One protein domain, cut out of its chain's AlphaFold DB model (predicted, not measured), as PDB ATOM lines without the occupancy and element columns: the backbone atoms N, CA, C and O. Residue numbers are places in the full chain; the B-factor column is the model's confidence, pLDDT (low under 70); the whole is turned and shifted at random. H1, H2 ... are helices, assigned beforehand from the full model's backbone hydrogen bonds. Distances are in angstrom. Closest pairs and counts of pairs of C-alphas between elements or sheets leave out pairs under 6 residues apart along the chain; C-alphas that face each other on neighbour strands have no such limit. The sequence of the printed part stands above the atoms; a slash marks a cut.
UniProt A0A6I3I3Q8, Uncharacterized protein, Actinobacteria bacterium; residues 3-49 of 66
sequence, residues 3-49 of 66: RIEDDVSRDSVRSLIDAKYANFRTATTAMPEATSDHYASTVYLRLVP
ATOM      1  N   ARG A   3     -22.442  29.835 -23.285       90.69
ATOM      2  CA  ARG A   3     -21.619  29.164 -24.299       90.69
ATOM      3  C   ARG A   3     -20.192  29.701 -24.228       90.69
ATOM      4  O   ARG A   3     -19.993  30.903 -24.111       90.69
ATOM      5  N   ILE A   4     -19.202  28.820 -24.345       89.56
ATOM      6  CA  ILE A   4     -17.802  29.237 -24.483       89.56
ATOM      7  C   ILE A   4     -17.546  29.556 -25.957       89.56
ATOM      8  O   ILE A   4     -17.603  28.669 -26.821       89.56
ATOM      9  N   GLU A   5     -17.322  30.836 -26.248       90.25
ATOM     10  CA  GLU A   5     -17.156  31.331 -27.615       90.25
ATOM     11  C   GLU A   5     -15.712  31.615 -28.015       90.25
ATOM     12  O   GLU A   5     -15.403  31.533 -29.200       90.25
ATOM     13  N   ASP A   6     -14.829  31.870 -27.051       91.81
ATOM     14  CA  ASP A   6     -13.430  32.180 -27.310       91.81
ATOM     15  C   ASP A   6     -12.577  30.921 -27.514       91.81
ATOM     16  O   ASP A   6     -12.705  29.920 -26.802       91.81
ATOM     17  N   ASP A   7     -11.675  30.980 -28.489       86.31
ATOM     18  CA  ASP A   7     -10.897  29.813 -28.913       86.31
ATOM     19  C   ASP A   7      -9.892  29.353 -27.850       86.31
ATOM     20  O   ASP A   7      -9.699  28.153 -27.660       86.31
ATOM     21  N   VAL A   8      -9.333  30.283 -27.069       89.62
ATOM     22  CA  VAL A   8      -8.393  29.966 -25.981       89.62
ATOM     23  C   VAL A   8      -9.072  29.130 -24.891       89.62
ATOM     24  O   VAL A   8      -8.552  28.084 -24.491       89.62
ATOM     25  N   SER A   9     -10.256  29.538 -24.422       88.75
ATOM     26  CA  SER A   9     -11.007  28.759 -23.433       88.75
ATOM     27  C   SER A   9     -11.503  27.441 -24.015       88.75
ATOM     28  O   SER A   9     -11.507  26.439 -23.300       88.75
ATOM     29  N   ARG A  10     -11.897  27.401 -25.294       89.06
ATOM     30  CA  ARG A  10     -12.294  26.150 -25.960       89.06
ATOM     31  C   ARG A  10     -11.154  25.138 -25.998       89.06
ATOM     32  O   ARG A  10     -11.371  23.988 -25.627       89.06
ATOM     33  N   ASP A  11      -9.950  25.557 -26.377       87.44
ATOM     34  CA  ASP A  11      -8.773  24.684 -26.444       87.44
ATOM     35  C   ASP A  11      -8.361  24.157 -25.061       87.44
ATOM     36  O   ASP A  11      -8.030  22.973 -24.904       87.44
ATOM     37  N   SER A  12      -8.437  25.016 -24.042       92.31
ATOM     38  CA  SER A  12      -8.174  24.635 -22.653       92.31
ATOM     39  C   SER A  12      -9.203  23.618 -22.145       92.31
ATOM     40  O   SER A  12      -8.837  22.552 -21.643       92.31
ATOM     41  N   VAL A  13     -10.497  23.897 -22.339       90.94
ATOM     42  CA  VAL A  13     -11.591  23.006 -21.927       90.94
ATOM     43  C   VAL A  13     -11.536  21.674 -22.668       90.94
ATOM     44  O   VAL A  13     -11.712  20.633 -22.034       90.94
ATOM     45  N   ARG A  14     -11.233  21.680 -23.974       88.19
ATOM     46  CA  ARG A  14     -11.011  20.461 -24.762       88.19
ATOM     47  C   ARG A  14      -9.945  19.585 -24.116       88.19
ATOM     48  O   ARG A  14     -10.226  18.437 -23.792       88.19
ATOM     49  N   SER A  15      -8.771  20.153 -23.839       89.25
ATOM     50  CA  SER A  15      -7.647  19.428 -23.234       89.25
ATOM     51  C   SER A  15      -8.004  18.822 -21.870       89.25
ATOM     52  O   SER A  15      -7.654  17.679 -21.577       89.25
ATOM     53  N   LEU A  16      -8.743  19.560 -21.035       92.94
ATOM     54  CA  LEU A  16      -9.183  19.085 -19.718       92.94
ATOM     55  C   LEU A  16     -10.224  17.964 -19.813       92.94
ATOM     56  O   LEU A  16     -10.177  17.004 -19.043       92.94
ATOM     57  N   ILE A  17     -11.165  18.070 -20.752       88.81
ATOM     58  CA  ILE A  17     -12.156  17.024 -21.017       88.81
ATOM     59  C   ILE A  17     -11.463  15.769 -21.549       88.81
ATOM     60  O   ILE A  17     -11.768  14.670 -21.086       88.81
ATOM     61  N   ASP A  18     -10.515  15.922 -22.470       85.31
ATOM     62  CA  ASP A  18      -9.742  14.811 -23.018       85.31
ATOM     63  C   ASP A  18      -8.970  14.088 -21.911       85.31
ATOM     64  O   ASP A  18      -9.065  12.868 -21.808       85.31
ATOM     65  N   ALA A  19      -8.314  14.827 -21.011       90.06
ATOM     66  CA  ALA A  19      -7.645  14.251 -19.846       90.06
ATOM     67  C   ALA A  19      -8.622  13.523 -18.903       90.06
ATOM     68  O   ALA A  19      -8.355  12.399 -18.481       90.06
ATOM     69  N   LYS A  20      -9.782  14.128 -18.599       90.56
ATOM     70  CA  LYS A  20     -10.802  13.538 -17.714       90.56
ATOM     71  C   LYS A  20     -11.363  12.226 -18.264       90.56
ATOM     72  O   LYS A  20     -11.619  11.300 -17.495       90.56
ATOM     73  N   TYR A  21     -11.578  12.152 -19.575       85.62
ATOM     74  CA  TYR A  21     -12.209  11.005 -20.228       85.62
ATOM     75  C   TYR A  21     -11.225  10.057 -20.924       85.62
ATOM     76  O   TYR A  21     -11.673   9.087 -21.531       85.62
ATOM     77  N   ALA A  22      -9.912  10.278 -20.806       85.62
ATOM     78  CA  ALA A  22      -8.878   9.495 -21.486       85.62
ATOM     79  C   ALA A  22      -9.030   7.978 -21.277       85.62
ATOM     80  O   ALA A  22      -8.963   7.215 -22.234       85.62
ATOM     81  N   ASN A  23      -9.316   7.548 -20.044       84.62
ATOM     82  CA  ASN A  23      -9.468   6.127 -19.696       84.62
ATOM     83  C   ASN A  23     -10.862   5.555 -19.996       84.62
ATOM     84  O   ASN A  23     -11.077   4.354 -19.864       84.62
ATOM     85  N   PHE A  24     -11.821   6.413 -20.346       82.00
ATOM     86  CA  PHE A  24     -13.223   6.041 -20.553       82.00
ATOM     87  C   PHE A  24     -13.636   6.102 -22.024       82.00
ATOM     88  O   PHE A  24     -14.680   5.566 -22.391       82.00
ATOM     89  N   ARG A  25     -12.845   6.765 -22.873       70.75
ATOM     90  CA  ARG A  25     -13.092   6.826 -24.311       70.75
ATOM     91  C   ARG A  25     -12.481   5.621 -25.005       70.75
ATOM     92  O   ARG A  25     -11.342   5.239 -24.756       70.75
ATOM     93  N   THR A  26     -13.242   5.055 -25.932       66.62
ATOM     94  CA  THR A  26     -12.702   4.143 -26.937       66.62
ATOM     95  C   THR A  26     -11.642   4.889 -27.746       66.62
ATOM     96  O   THR A  26     -11.840   6.061 -28.068       66.62
ATOM     97  N   ALA A  27     -10.518   4.237 -28.052       62.81
ATOM     98  CA  ALA A  27      -9.429   4.861 -28.796       62.81
ATOM     99  C   ALA A  27      -9.953   5.486 -30.100       62.81
ATOM    100  O   ALA A  27     -10.462   4.784 -30.975       62.81
ATOM    101  N   THR A  28      -9.822   6.809 -30.226       58.31
ATOM    102  CA  THR A  28     -10.323   7.586 -31.370       58.31
ATOM    103  C   THR A  28      -9.723   7.110 -32.696       58.31
ATOM    104  O   THR A  28     -10.352   7.225 -33.740       58.31
ATOM    105  N   THR A  29      -8.539   6.488 -32.654       57.19
ATOM    106  CA  THR A  29      -7.852   5.852 -33.789       57.19
ATOM    107  C   THR A  29      -8.608   4.682 -34.424       57.19
ATOM    108  O   THR A  29      -8.251   4.280 -35.526       57.19
ATOM    109  N   ALA A  30      -9.635   4.134 -33.768       58.97
ATOM    110  CA  ALA A  30     -10.479   3.071 -34.318       58.97
ATOM    111  C   ALA A  30     -11.835   3.573 -34.853       58.97
ATOM    112  O   ALA A  30     -12.638   2.766 -35.322       58.97
ATOM    113  N   MET A  31     -12.125   4.878 -34.766       63.94
ATOM    114  CA  MET A  31     -13.400   5.424 -35.234       63.94
ATOM    115  C   MET A  31     -13.374   5.667 -36.751       63.94
ATOM    116  O   MET A  31     -12.408   6.237 -37.256       63.94
ATOM    117  N   PRO A  32     -14.436   5.287 -37.489       75.06
ATOM    118  CA  PRO A  32     -14.596   5.689 -38.882       75.06
ATOM    119  C   PRO A  32     -14.574   7.216 -39.019       75.06
ATOM    120  O   PRO A  32     -15.140   7.921 -38.181       75.06
ATOM    121  N   GLU A  33     -13.980   7.721 -40.098       69.75
ATOM    122  CA  GLU A  33     -13.809   9.156 -40.379       69.75
ATOM    123  C   GLU A  33     -15.122   9.943 -40.242       69.75
ATOM    124  O   GLU A  33     -15.183  10.919 -39.503       69.75
ATOM    125  N   ALA A  34     -16.224   9.420 -40.788       69.50
ATOM    126  CA  ALA A  34     -17.554  10.026 -40.666       69.50
ATOM    127  C   ALA A  34     -18.040  10.191 -39.211       69.50
ATOM    128  O   ALA A  34     -18.817  11.094 -38.905       69.50
ATOM    129  N   THR A  35     -17.601   9.316 -38.301       64.81
ATOM    130  CA  THR A  35     -17.907   9.439 -36.870       64.81
ATOM    131  C   THR A  35     -17.014  10.489 -36.217       64.81
ATOM    132  O   THR A  35     -17.508  11.293 -35.434       64.81
ATOM    133  N   SER A  36     -15.728  10.534 -36.579       66.19
ATOM    134  CA  SER A  36     -14.807  11.589 -36.142       66.19
ATOM    135  C   SER A  36     -15.302  12.979 -36.562       66.19
ATOM    136  O   SER A  36     -15.368  13.884 -35.730       66.19
ATOM    137  N   ASP A  37     -15.743  13.130 -37.811       67.19
ATOM    138  CA  ASP A  37     -16.270  14.385 -38.356       67.19
ATOM    139  C   ASP A  37     -17.556  14.834 -37.656       67.19
ATOM    140  O   ASP A  37     -17.748  16.023 -37.400       67.19
ATOM    141  N   HIS A  38     -18.421  13.892 -37.268       64.88
ATOM    142  CA  HIS A  38     -19.634  14.208 -36.513       64.88
ATOM    143  C   HIS A  38     -19.326  14.792 -35.123       64.88
ATOM    144  O   HIS A  38     -20.048  15.664 -34.641       64.88
ATOM    145  N   TYR A  39     -18.229  14.360 -34.493       63.03
ATOM    146  CA  TYR A  39     -17.754  14.914 -33.220       63.03
ATOM    147  C   TYR A  39     -16.833  16.137 -33.383       63.03
ATOM    148  O   TYR A  39     -16.527  16.803 -32.389       63.03
ATOM    149  N   ALA A  40     -16.426  16.487 -34.611       66.31
ATOM    150  CA  ALA A  40     -15.571  17.645 -34.873       66.31
ATOM    151  C   ALA A  40     -16.252  18.973 -34.496       66.31
ATOM    152  O   ALA A  40     -15.584  19.917 -34.071       66.31
ATOM    153  N   SER A  41     -17.586  19.046 -34.561       71.19
ATOM    154  CA  SER A  41     -18.346  20.187 -34.044       71.19
ATOM    155  C   SER A  41     -18.723  19.977 -32.575       71.19
ATOM    156  O   SER A  41     -19.819  19.515 -32.257       71.19
ATOM    157  N   THR A  42     -17.822  20.336 -31.662       76.56
ATOM    158  CA  THR A  42     -18.106  20.307 -30.219       76.56
ATOM    159  C   THR A  42     -18.445  21.705 -29.698       76.56
ATOM    160  O   THR A  42     -17.719  22.670 -29.931       76.56
ATOM    161  N   VAL A  43     -19.551  21.823 -28.956       87.00
ATOM    162  CA  VAL A  43     -19.937  23.049 -28.243       87.00
ATOM    163  C   VAL A  43     -19.703  22.857 -26.750       87.00
ATOM    164  O   VAL A  43     -20.223  21.916 -26.156       87.00
ATOM    165  N   TYR A  44     -18.961  23.776 -26.134       88.44
ATOM    166  CA  TYR A  44     -18.743  23.780 -24.689       88.44
ATOM    167  C   TYR A  44     -19.682  24.767 -23.995       88.44
ATOM    168  O   TYR A  44     -19.827  25.918 -24.418       88.44
ATOM    169  N   LEU A  45     -20.301  24.306 -22.907       91.25
ATOM    170  CA  LEU A  45     -21.201  25.085 -22.062       91.25
ATOM    171  C   LEU A  45     -20.581  25.258 -20.676       91.25
ATOM    172  O   LEU A  45     -20.148  24.292 -20.049       91.25
ATOM    173  N   ARG A  46     -20.571  26.494 -20.189       91.00
ATOM    174  CA  ARG A  46     -20.179  26.860 -18.835       91.00
ATOM    175  C   ARG A  46     -21.413  26.868 -17.940       91.00
ATOM    176  O   ARG A  46     -22.374  27.613 -18.161       91.00
ATOM    177  N   LEU A  47     -21.369  26.026 -16.915       89.38
ATOM    178  CA  LEU A  47     -22.326  26.031 -15.818       89.38
ATOM    179  C   LEU A  47     -21.748  26.902 -14.704       89.38
ATOM    180  O   LEU A  47     -20.698  26.578 -14.156       89.38
ATOM    181  N   VAL A  48     -22.423  28.008 -14.404       85.69
ATOM    182  CA  VAL A  48     -22.142  28.842 -13.233       85.69
ATOM    183  C   VAL A  48     -23.209  28.478 -12.206       85.69
ATOM    184  O   VAL A  48     -24.386  28.702 -12.493       85.69
ATOM    185  N   PRO A  49     -22.850  27.820 -11.093       81.94
ATOM    186  CA  PRO A  49     -23.811  27.527 -10.042       81.94
ATOM    187  C   PRO A  49     -24.303  28.819  -9.383       81.94
ATOM    188  O   PRO A  49     -23.516  29.749  -9.212       81.94
TER     189      PRO A  49
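This is residues 3 to 49 of the 66 residues of an uncharacterized protein of Actinobacteria bacterium (UniProt A0A6I3I3Q8). One longer helix, H1, and one short helix, H2, make two sides of an open, loose frame, with the wide link of residues 22 to 32 joining them. After H2 the tail of residues 41 to 49 runs back past the beginning of the printed part. The printed part has 47 residues, with H1 then H2 and no named strand; the class is all helix, though under half of the residues are in named elements. It is loose and elongated, with a radius of gyration of the C-alphas of 12.3 A and spans of 35 by 22 by 18 A.

Find C-alpha 7 at (-10.897, 29.813, -28.913); from there H1, residues 7 to 21, runs 20.8 A to C-alpha 21 at (-12.209, 11.005, -20.228). H2, residues 33 to 40, ends at C-alpha 40, (-15.571, 17.645, -34.873).

H1 and H2 are apart, with no C-alpha of the one within 8 A of the other. In both, every O i to N i+4 pair is within hydrogen-bond range. Residues 15 to 27, of which 15 to 21 belong to H1, and residues 29 to 35, of which 33 to 35 belong to H2, stand free.

The C-alphas farthest apart, those of Pro 32 and Pro 49, are 37.3 A apart. The printed part has no cut, and the link from H1 to H2, 11 residues, is long. Look for pLDDT under 70 at residues 26 to 31 and 33 to 40.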